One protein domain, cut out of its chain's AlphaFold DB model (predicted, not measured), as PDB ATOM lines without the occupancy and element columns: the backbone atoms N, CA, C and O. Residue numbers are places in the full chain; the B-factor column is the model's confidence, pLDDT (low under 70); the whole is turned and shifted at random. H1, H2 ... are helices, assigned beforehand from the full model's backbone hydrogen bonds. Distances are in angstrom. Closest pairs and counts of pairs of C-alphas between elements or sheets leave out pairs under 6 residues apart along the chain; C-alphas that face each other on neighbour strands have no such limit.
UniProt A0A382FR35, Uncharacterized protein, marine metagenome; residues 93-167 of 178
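This is residues 93 to 167 of the 178 residues of an uncharacterized protein of marine metagenome (UniProt A0A382FR35). A short helix, H1, packs at a slant on the first part of one long helix, H2, and a loop, residues 105 to 121, folds back from the end of H1 to the beginning of H2. Residues 140 to 167, most of them in H2, stick out as a free arm that makes the length. The printed part has 75 residues, with two named helices, H1 then H2, and no named strand: all helix. It is extended, with a radius of gyration of the C-alphas of 20.3 A and spans of 70 by 22 by 14 A.

H1, residues 93 to 104, begins at C-alpha 93 (31.418, -83.090, -6.859) and is 16.0 A long from first to last C-alpha. H2, residues 122 to 166, is 66.3 A long and ends at C-alpha 166 (15.360, -143.896, -4.703).

H1 and H2 touch, H2 with residues 127 to 135 alone; the closest C-alphas, of Ala 101 and Tyr 132, are 4.7 A apart. They run the same way at a steep tilt of 44 degrees. In H1 and H2 every O i to N i+4 pair is within hydrogen-bond range.

The two farthest C-alphas, of Gly 119 and Val 167, are 70.5 A apart. The printed part has no cut, and the link from H1 to H2 is long, 17 residues. Residues 103 to 119 and 163 to 167 have pLDDT under 70.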
ATOM      1  N   PHE A  93      32.087 -82.933  -8.152       74.06
ATOM      2  CA  PHE A  93      31.418 -83.090  -6.859       74.06
ATOM      3  C   PHE A  93      30.458 -84.298  -6.833       74.06
ATOM      4  O   PHE A  93      30.393 -85.027  -5.844       74.06
ATOM      5  N   GLU A  94      29.746 -84.538  -7.937       76.31
ATOM      6  CA  GLU A  94      28.847 -85.686  -8.091       76.31
ATOM      7  C   GLU A  94      29.599 -87.022  -8.033       76.31
ATOM      8  O   GLU A  94      29.144 -87.981  -7.411       76.31
ATOM      9  N   GLU A  95      30.763 -87.098  -8.670       76.75
ATOM     10  CA  GLU A  95      31.573 -88.312  -8.699       76.75
ATOM     11  C   GLU A  95      32.243 -88.597  -7.353       76.75
ATOM     12  O   GLU A  95      32.264 -89.755  -6.931       76.75
ATOM     13  N   LYS A  96      32.696 -87.555  -6.643       76.31
ATOM     14  CA  LYS A  96      33.158 -87.663  -5.248       76.31
ATOM     15  C   LYS A  96      32.066 -88.262  -4.366       76.31
ATOM     16  O   LYS A  96      32.294 -89.272  -3.713       76.31
ATOM     17  N   ALA A  97      30.845 -87.730  -4.463       74.31
ATOM     18  CA  ALA A  97      29.697 -88.233  -3.709       74.31
ATOM     19  C   ALA A  97      29.402 -89.719  -3.980       74.31
ATOM     20  O   ALA A  97      29.132 -90.481  -3.053       74.31
ATOM     21  N   LYS A  98      29.469 -90.149  -5.249       79.56
ATOM     22  CA  LYS A  98      29.264 -91.557  -5.636       79.56
ATOM     23  C   LYS A  98      30.342 -92.479  -5.085       79.56
ATOM     24  O   LYS A  98      30.039 -93.611  -4.722       79.56
ATOM     25  N   TYR A  99      31.592 -92.039  -5.084       73.56
ATOM     26  CA  TYR A  99      32.675 -92.853  -4.556       73.56
ATOM     27  C   TYR A  99      32.630 -92.932  -3.036       73.56
ATOM     28  O   TYR A  99      32.720 -94.026  -2.489       73.56
ATOM     29  N   ASP A 100      32.435 -91.805  -2.357       72.44
ATOM     30  CA  ASP A 100      32.385 -91.772  -0.899       72.44
ATOM     31  C   ASP A 100      31.221 -92.629  -0.395       72.44
ATOM     32  O   ASP A 100      31.378 -93.368   0.573       72.44
ATOM     33  N   ALA A 101      30.085 -92.641  -1.102       73.31
ATOM     34  CA  ALA A 101      28.985 -93.564  -0.825       73.31
ATOM     35  C   ALA A 101      29.409 -95.046  -0.891       73.31
ATOM     36  O   ALA A 101      28.985 -95.840  -0.049       73.31
ATOM     37  N   ARG A 102      30.274 -95.422  -1.844       70.94
ATOM     38  CA  ARG A 102      30.808 -96.791  -1.970       70.94
ATOM     39  C   ARG A 102      31.797 -97.138  -0.859       70.94
ATOM     40  O   ARG A 102      31.754 -98.254  -0.349       70.94
ATOM     41  N   GLU A 103      32.669 -96.208  -0.477       66.56
ATOM     42  CA  GLU A 103      33.687 -96.457   0.551       66.56
ATOM     43  C   GLU A 103      33.121 -96.395   1.978       66.56
ATOM     44  O   GLU A 103      33.426 -97.262   2.798       66.56
ATOM     45  N   THR A 104      32.231 -95.438   2.270       59.19
ATOM     46  CA  THR A 104      31.611 -95.249   3.600       59.19
ATOM     47  C   THR A 104      30.788 -96.472   4.027       59.19
ATOM     48  O   THR A 104      30.698 -96.782   5.216       59.19
ATOM     49  N   TYR A 105      30.262 -97.244   3.068       51.12
ATOM     50  CA  TYR A 105      29.568 -98.506   3.337       51.12
ATOM     51  C   TYR A 105      30.435 -99.545   4.075       51.12
ATOM     52  O   TYR A 105      29.891-100.358   4.824       51.12
ATOM     53  N   LYS A 106      31.775 -99.508   3.958       49.12
ATOM     54  CA  LYS A 106      32.660-100.424   4.709       49.12
ATOM     55  C   LYS A 106      32.547-100.253   6.231       49.12
ATOM     56  O   LYS A 106      32.887-101.177   6.962       49.12
ATOM     57  N   ILE A 107      32.062 -99.102   6.708       46.88
ATOM     58  CA  ILE A 107      32.028 -98.736   8.133       46.88
ATOM     59  C   ILE A 107      30.622 -98.923   8.750       46.88
ATOM     60  O   ILE A 107      30.492 -99.088   9.961       46.88
ATOM     61  N   PHE A 108      29.556 -98.963   7.944       46.78
ATOM     62  CA  PHE A 108      28.189 -98.671   8.400       46.78
ATOM     63  C   PHE A 108      27.208 -99.857   8.415       46.78
ATOM     64  O   PHE A 108      26.054 -99.746   8.011       46.78
ATOM     65  N   LEU A 109      27.626-101.001   8.959       45.62
ATOM     66  CA  LEU A 109      26.714-102.123   9.234       45.62
ATOM     67  C   LEU A 109      25.890-101.962  10.532       45.62
ATOM     68  O   LEU A 109      25.305-102.950  10.967       45.62
ATOM     69  N   ASN A 110      25.837-100.781  11.179       44.25
ATOM     70  CA  ASN A 110      25.203-100.709  12.508       44.25
ATOM     71  C   ASN A 110      24.520 -99.404  12.979       44.25
ATOM     72  O   ASN A 110      24.054 -99.396  14.113       44.25
ATOM     73  N   THR A 111      24.421 -98.307  12.210       50.00
ATOM     74  CA  THR A 111      23.648 -97.113  12.654       50.00
ATOM     75  C   THR A 111      23.049 -96.315  11.485       50.00
ATOM     76  O   THR A 111      23.657 -96.218  10.429       50.00
ATOM     77  N   ASP A 112      21.876 -95.696  11.656       53.12
ATOM     78  CA  ASP A 112      21.168 -94.907  10.619       53.12
ATOM     79  C   ASP A 112      21.775 -93.506  10.346       53.12
ATOM     80  O   ASP A 112      21.111 -92.597   9.836       53.12
ATOM     81  N   VAL A 113      23.037 -93.277  10.717       55.34
ATOM     82  CA  VAL A 113      23.661 -91.945  10.715       55.34
ATOM     83  C   VAL A 113      24.577 -91.781   9.503       55.34
ATOM     84  O   VAL A 113      25.712 -92.225   9.508       55.34
ATOM     85  N   VAL A 114      24.123 -91.095   8.452       57.53
ATOM     86  CA  VAL A 114      25.006 -90.749   7.321       57.53
ATOM     87  C   VAL A 114      26.038 -89.718   7.790       57.53
ATOM     88  O   VAL A 114      25.668 -88.584   8.100       57.53
ATOM     89  N   ASN A 115      27.317 -90.100   7.840       58.66
ATOM     90  CA  ASN A 115      28.408 -89.176   8.143       58.66
ATOM     91  C   ASN A 115      28.762 -88.398   6.864       58.66
ATOM     92  O   ASN A 115      29.196 -88.991   5.878       58.66
ATOM     93  N   TYR A 116      28.498 -87.091   6.844       63.12
ATOM     94  CA  TYR A 116      28.802 -86.243   5.687       63.12
ATOM     95  C   TYR A 116      30.223 -85.693   5.811       63.12
ATOM     96  O   TYR A 116      30.648 -85.421   6.935       63.12
ATOM     97  N   PRO A 117      30.926 -85.441   4.695       65.62
ATOM     98  CA  PRO A 117      32.136 -84.639   4.758       65.62
ATOM     99  C   PRO A 117      31.827 -83.248   5.339       65.62
ATOM    100  O   PRO A 117      30.731 -82.694   5.159       65.62
ATOM    101  N   ASP A 118      32.788 -82.681   6.058       57.78
ATOM    102  CA  ASP A 118      32.623 -81.366   6.668       57.78
ATOM    103  C   ASP A 118      32.548 -80.261   5.603       57.78
ATOM    104  O   ASP A 118      33.144 -80.343   4.531       57.78
ATOM    105  N   GLY A 119      31.780 -79.205   5.891       67.25
ATOM    106  CA  GLY A 119      31.671 -78.030   5.017       67.25
ATOM    107  C   GLY A 119      30.671 -78.130   3.855       67.25
ATOM    108  O   GLY A 119      30.541 -77.166   3.103       67.25
ATOM    109  N   LEU A 120      29.918 -79.230   3.715       73.88
ATOM    110  CA  LEU A 120      28.895 -79.356   2.666       73.88
ATOM    111  C   LEU A 120      27.683 -78.433   2.893       73.88
ATOM    112  O   LEU A 120      27.128 -78.343   3.997       73.88
ATOM    113  N   ASN A 121      27.181 -77.843   1.807       80.81
ATOM    114  CA  ASN A 121      25.915 -77.109   1.797       80.81
ATOM    115  C   ASN A 121      24.687 -78.045   1.692       80.81
ATOM    116  O   ASN A 121      24.795 -79.254   1.490       80.81
ATOM    117  N   ASN A 122      23.472 -77.499   1.817       81.88
ATOM    118  CA  ASN A 122      22.245 -78.313   1.846       81.88
ATOM    119  C   ASN A 122      21.976 -79.097   0.545       81.88
ATOM    120  O   ASN A 122      21.454 -80.214   0.595       81.88
ATOM    121  N   LYS A 123      22.327 -78.540  -0.623       84.19
ATOM    122  CA  LYS A 123      22.139 -79.220  -1.920       84.19
ATOM    123  C   LYS A 123      23.118 -80.381  -2.061       84.19
ATOM    124  O   LYS A 123      22.739 -81.474  -2.462       84.19
ATOM    125  N   GLU A 124      24.354 -80.139  -1.656       78.25
ATOM    126  CA  GLU A 124      25.442 -81.109  -1.622       78.25
ATOM    127  C   GLU A 124      25.138 -82.279  -0.680       78.25
ATOM    128  O   GLU A 124      25.230 -83.434  -1.090       78.25
ATOM    129  N   LYS A 125      24.653 -82.000   0.539       75.00
ATOM    130  CA  LYS A 125      24.192 -83.036   1.483       75.00
ATOM    131  C   LYS A 125      23.058 -83.881   0.909       75.00
ATOM    132  O   LYS A 125      23.044 -85.098   1.080       75.00
ATOM    133  N   THR A 126      22.120 -83.251   0.200       80.69
ATOM    134  CA  THR A 126      21.020 -83.963  -0.469       80.69
ATOM    135  C   THR A 126      21.546 -84.912  -1.547       80.69
ATOM    136  O   THR A 126      21.076 -86.046  -1.651       80.69
ATOM    137  N   LEU A 127      22.549 -84.481  -2.315       80.62
ATOM    138  CA  LEU A 127      23.171 -85.301  -3.351       80.62
ATOM    139  C   LEU A 127      23.943 -86.490  -2.755       80.62
ATOM    140  O   LEU A 127      23.771 -87.616  -3.217       80.62
ATOM    141  N   TYR A 128      24.716 -86.266  -1.688       79.06
ATOM    142  CA  TYR A 128      25.394 -87.338  -0.949       79.06
ATOM    143  C   TYR A 128      24.398 -88.355  -0.389       79.06
ATOM    144  O   TYR A 128      24.552 -89.557  -0.599       79.06
ATOM    145  N   ARG A 129      23.324 -87.879   0.255       79.38
ATOM    146  CA  ARG A 129      22.259 -88.746   0.774       79.38
ATOM    147  C   ARG A 129      21.638 -89.598  -0.334       79.38
ATOM    148  O   ARG A 129      21.400 -90.780  -0.112       79.38
ATOM    149  N   LYS A 130      21.383 -89.021  -1.513       84.81
ATOM    150  CA  LYS A 130      20.820 -89.749  -2.656       84.81
ATOM    151  C   LYS A 130      21.708 -90.932  -3.056       84.81
ATOM    152  O   LYS A 130      21.213 -92.054  -3.103       84.81
ATOM    153  N   TYR A 131      22.998 -90.698  -3.302       82.94
ATOM    154  CA  TYR A 131      23.904 -91.769  -3.731       82.94
ATOM    155  C   TYR A 131      24.158 -92.804  -2.643       82.94
ATOM    156  O   TYR A 131      24.253 -93.988  -2.947       82.94
ATOM    157  N   TYR A 132      24.190 -92.384  -1.379       75.88
ATOM    158  CA  TYR A 132      24.283 -93.312  -0.259       75.88
ATOM    159  C   TYR A 132      23.093 -94.282  -0.219       75.88
ATOM    160  O   TYR A 132      23.279 -95.493  -0.136       75.88
ATOM    161  N   VAL A 133      21.863 -93.772  -0.348       78.69
ATOM    162  CA  VAL A 133      20.648 -94.608  -0.377       78.69
ATOM    163  C   VAL A 133      20.631 -95.540  -1.594       78.69
ATOM    164  O   VAL A 133      20.268 -96.709  -1.465       78.69
ATOM    165  N   GLU A 134      21.035 -95.048  -2.769       84.12
ATOM    166  CA  GLU A 134      21.155 -95.873  -3.979       84.12
ATOM    167  C   GLU A 134      22.159 -97.021  -3.792       84.12
ATOM    168  O   GLU A 134      21.897 -98.149  -4.214       84.12
ATOM    169  N   GLU A 135      23.281 -96.753  -3.124       79.06
ATOM    170  CA  GLU A 135      24.318 -97.743  -2.852       79.06
ATOM    171  C   GLU A 135      23.841 -98.844  -1.900       79.06
ATOM    172  O   GLU A 135      23.996-100.031  -2.196       79.06
ATOM    173  N   VAL A 136      23.210 -98.457  -0.789       74.88
ATOM    174  CA  VAL A 136      22.650 -99.395   0.195       74.88
ATOM    175  C   VAL A 136      21.636-100.319  -0.471       74.88
ATOM    176  O   VAL A 136      21.754-101.539  -0.360       74.88
ATOM    177  N   LYS A 137      20.702 -99.757  -1.248       81.44
ATOM    178  CA  LYS A 137      19.688-100.538  -1.965       81.44
ATOM    179  C   LYS A 137      20.312-101.525  -2.950       81.44
ATOM    180  O   LYS A 137      19.925-102.688  -2.996       81.44
ATOM    181  N   ARG A 138      21.316-101.086  -3.717       83.06
ATOM    182  CA  ARG A 138      22.047-101.951  -4.655       83.06
ATOM    183  C   ARG A 138      22.685-103.150  -3.951       83.06
ATOM    184  O   ARG A 138      22.719-104.247  -4.508       83.06
ATOM    185  N   LEU A 139      23.212-102.942  -2.749       73.00
ATOM    186  CA  LEU A 139      23.877-103.980  -1.967       73.00
ATOM    187  C   LEU A 139      22.881-104.924  -1.292       73.00
ATOM    188  O   LEU A 139      23.139-106.126  -1.237       73.00
ATOM    189  N   GLU A 140      21.744-104.419  -0.816       76.81
ATOM    190  CA  GLU A 140      20.631-105.248  -0.338       76.81
ATOM    191  C   GLU A 140      20.093-106.150  -1.451       76.81
ATOM    192  O   GLU A 140      20.015-107.365  -1.261       76.81
ATOM    193  N   ASP A 141      19.850-105.591  -2.639       80.69
ATOM    194  CA  ASP A 141      19.435-106.350  -3.823       80.69
ATOM    195  C   ASP A 141      20.475-107.422  -4.187       80.69
ATOM    196  O   ASP A 141      20.132-108.569  -4.487       80.69
ATOM    197  N   PHE A 142      21.768-107.081  -4.124       77.38
ATOM    198  CA  PHE A 142      22.855-108.029  -4.364       77.38
ATOM    199  C   PHE A 142      22.862-109.167  -3.332       77.38
ATOM    200  O   PHE A 142      22.913-110.337  -3.721       77.38
ATOM    201  N   LYS A 143      22.765-108.855  -2.032       72.62
ATOM    202  CA  LYS A 143      22.701-109.854  -0.952       72.62
ATOM    203  C   LYS A 143      21.481-110.757  -1.101       72.62
ATOM    204  O   LYS A 143      21.622-111.975  -1.019       72.62
ATOM    205  N   GLN A 144      20.310-110.181  -1.361       74.69
ATOM    206  CA  GLN A 144      19.070-110.927  -1.549       74.69
ATOM    207  C   GLN A 144      19.177-111.865  -2.752       74.69
ATOM    208  O   GLN A 144      18.858-113.050  -2.649       74.69
ATOM    209  N   LYS A 145      19.699-111.375  -3.882       77.81
ATOM    210  CA  LYS A 145      19.898-112.184  -5.086       77.81
ATOM    211  C   LYS A 145      20.899-113.320  -4.862       77.81
ATOM    212  O   LYS A 145      20.634-114.445  -5.281       77.81
ATOM    213  N   HIS A 146      22.013-113.057  -4.178       74.31
ATOM    214  CA  HIS A 146      22.992-114.090  -3.834       74.31
ATOM    215  C   HIS A 146      22.431-115.129  -2.858       74.31
ATOM    216  O   HIS A 146      22.652-116.322  -3.056       74.31
ATOM    217  N   PHE A 147      21.663-114.706  -1.853       74.38
ATOM    218  CA  PHE A 147      20.991-115.615  -0.925       74.38
ATOM    219  C   PHE A 147      19.996-116.531  -1.652       74.38
ATOM    220  O   PHE A 147      20.031-117.746  -1.468       74.38
ATOM    221  N   ILE A 148      19.167-115.970  -2.538       74.44
ATOM    222  CA  ILE A 148      18.228-116.739  -3.370       74.44
ATOM    223  C   ILE A 148      18.982-117.740  -4.254       74.44
ATOM    224  O   ILE A 148      18.583-118.897  -4.354       74.44
ATOM    225  N   TYR A 149      20.091-117.323  -4.869       76.06
ATOM    226  CA  TYR A 149      20.904-118.201  -5.708       76.06
ATOM    227  C   TYR A 149      21.483-119.392  -4.925       76.06
ATOM    228  O   TYR A 149      21.392-120.531  -5.381       76.06
ATOM    229  N   ILE A 150      22.012-119.150  -3.720       80.44
ATOM    230  CA  ILE A 150      22.508-120.210  -2.829       80.44
ATOM    231  C   ILE A 150      21.369-121.159  -2.434       80.44
ATOM    232  O   ILE A 150      21.540-122.375  -2.501       80.44
ATOM    233  N   LEU A 151      20.196-120.625  -2.080       83.19
ATOM    234  CA  LEU A 151      19.026-121.429  -1.720       83.19
ATOM    235  C   LEU A 151      18.610-122.370  -2.862       83.19
ATOM    236  O   LEU A 151      18.352-123.547  -2.621       83.19
ATOM    237  N   ILE A 152      18.604-121.882  -4.106       83.56
ATOM    238  CA  ILE A 152      18.292-122.692  -5.292       83.56
ATOM    239  C   ILE A 152      19.298-123.841  -5.454       83.56
ATOM    240  O   ILE A 152      18.886-124.980  -5.669       83.56
ATOM    241  N   ILE A 153      20.602-123.573  -5.310       85.75
ATOM    242  CA  ILE A 153      21.643-124.612  -5.399       85.75
ATOM    243  C   ILE A 153      21.437-125.689  -4.329       85.75
ATOM    244  O   ILE A 153      21.505-126.879  -4.637       85.75
ATOM    245  N   VAL A 154      21.153-125.287  -3.087       86.31
ATOM    246  CA  VAL A 154      20.911-126.221  -1.980       86.31
ATOM    247  C   VAL A 154      19.691-127.100  -2.265       86.31
ATOM    248  O   VAL A 154      19.771-128.316  -2.105       86.31
ATOM    249  N   VAL A 155      18.586-126.523  -2.751       87.94
ATOM    250  CA  VAL A 155      17.381-127.286  -3.119       87.94
ATOM    251  C   VAL A 155      17.679-128.300  -4.227       87.94
ATOM    252  O   VAL A 155      17.272-129.456  -4.119       87.94
ATOM    253  N   ILE A 156      18.432-127.909  -5.261       88.06
ATOM    254  CA  ILE A 156      18.836-128.817  -6.346       88.06
ATOM    255  C   ILE A 156      19.691-129.971  -5.806       88.06
ATOM    256  O   ILE A 156      19.448-131.123  -6.165       88.06
ATOM    257  N   MET A 157      20.651-129.694  -4.917       85.81
ATOM    258  CA  MET A 157      21.471-130.745  -4.303       85.81
ATOM    259  C   MET A 157      20.639-131.717  -3.462       85.81
ATOM    260  O   MET A 157      20.832-132.926  -3.564       85.81
ATOM    261  N   VAL A 158      19.684-131.218  -2.672       84.25
ATOM    262  CA  VAL A 158      18.784-132.068  -1.875       84.25
ATOM    263  C   VAL A 158      17.936-132.967  -2.777       84.25
ATOM    264  O   VAL A 158      17.836-134.167  -2.523       84.25
ATOM    265  N   LEU A 159      17.375-132.427  -3.863       80.12
ATOM    266  CA  LEU A 159      16.604-133.213  -4.834       80.12
ATOM    267  C   LEU A 159      17.462-134.280  -5.526       80.12
ATOM    268  O   LEU A 159      16.997-135.402  -5.719       80.12
ATOM    269  N   PHE A 160      18.717-133.963  -5.849       80.50
ATOM    270  CA  PHE A 160      19.658-134.919  -6.431       80.50
ATOM    271  C   PHE A 160      19.974-136.074  -5.468       80.50
ATOM    272  O   PHE A 160      19.966-137.232  -5.874       80.50
ATOM    273  N   ILE A 161      20.179-135.784  -4.178       76.44
ATOM    274  CA  ILE A 161      20.431-136.799  -3.142       76.44
ATOM    275  C   ILE A 161      19.205-137.702  -2.940       76.44
ATOM    276  O   ILE A 161      19.342-138.922  -2.869       76.44
ATOM    277  N   ILE A 162      17.998-137.131  -2.873       75.44
ATOM    278  CA  ILE A 162      16.757-137.910  -2.730       75.44
ATOM    279  C   ILE A 162      16.524-138.793  -3.965       75.44
ATOM    280  O   ILE A 162      16.173-139.963  -3.821       75.44
ATOM    281  N   GLY A 163      16.760-138.264  -5.169       67.38
ATOM    282  CA  GLY A 163      16.657-139.019  -6.418       67.38
ATOM    283  C   GLY A 163      17.699-140.135  -6.547       67.38
ATOM    284  O   GLY A 163      17.381-141.205  -7.050       67.38
ATOM    285  N   ALA A 164      18.919-139.931  -6.044       59.44
ATOM    286  CA  ALA A 164      19.950-140.969  -6.015       59.44
ATOM    287  C   ALA A 164      19.616-142.101  -5.025       59.44
ATOM    288  O   ALA A 164      19.877-143.265  -5.313       59.44
ATOM    289  N   ASN A 165      18.987-141.779  -3.890       57.44
ATOM    290  CA  ASN A 165      18.589-142.760  -2.874       57.44
ATOM    291  C   ASN A 165      17.305-143.542  -3.217       57.44
ATOM    292  O   ASN A 165      17.000-144.520  -2.536       57.44
ATOM    293  N   SER A 166      16.541-143.143  -4.243       55.94
ATOM    294  CA  SER A 166      15.360-143.896  -4.703       55.94
ATOM    295  C   SER A 166      15.690-144.968  -5.748       55.94
ATOM    296  O   SER A 166      14.879-145.866  -5.977       55.94
ATOM    297  N   VAL A 167      16.893-144.939  -6.335       54.38
ATOM    298  CA  VAL A 167      17.405-146.012  -7.198       54.38
ATOM    299  C   VAL A 167      18.038-147.082  -6.310       54.38
ATOM    300  O   VAL A 167      19.252-147.263  -6.260       54.38
TER     301      VAL A 167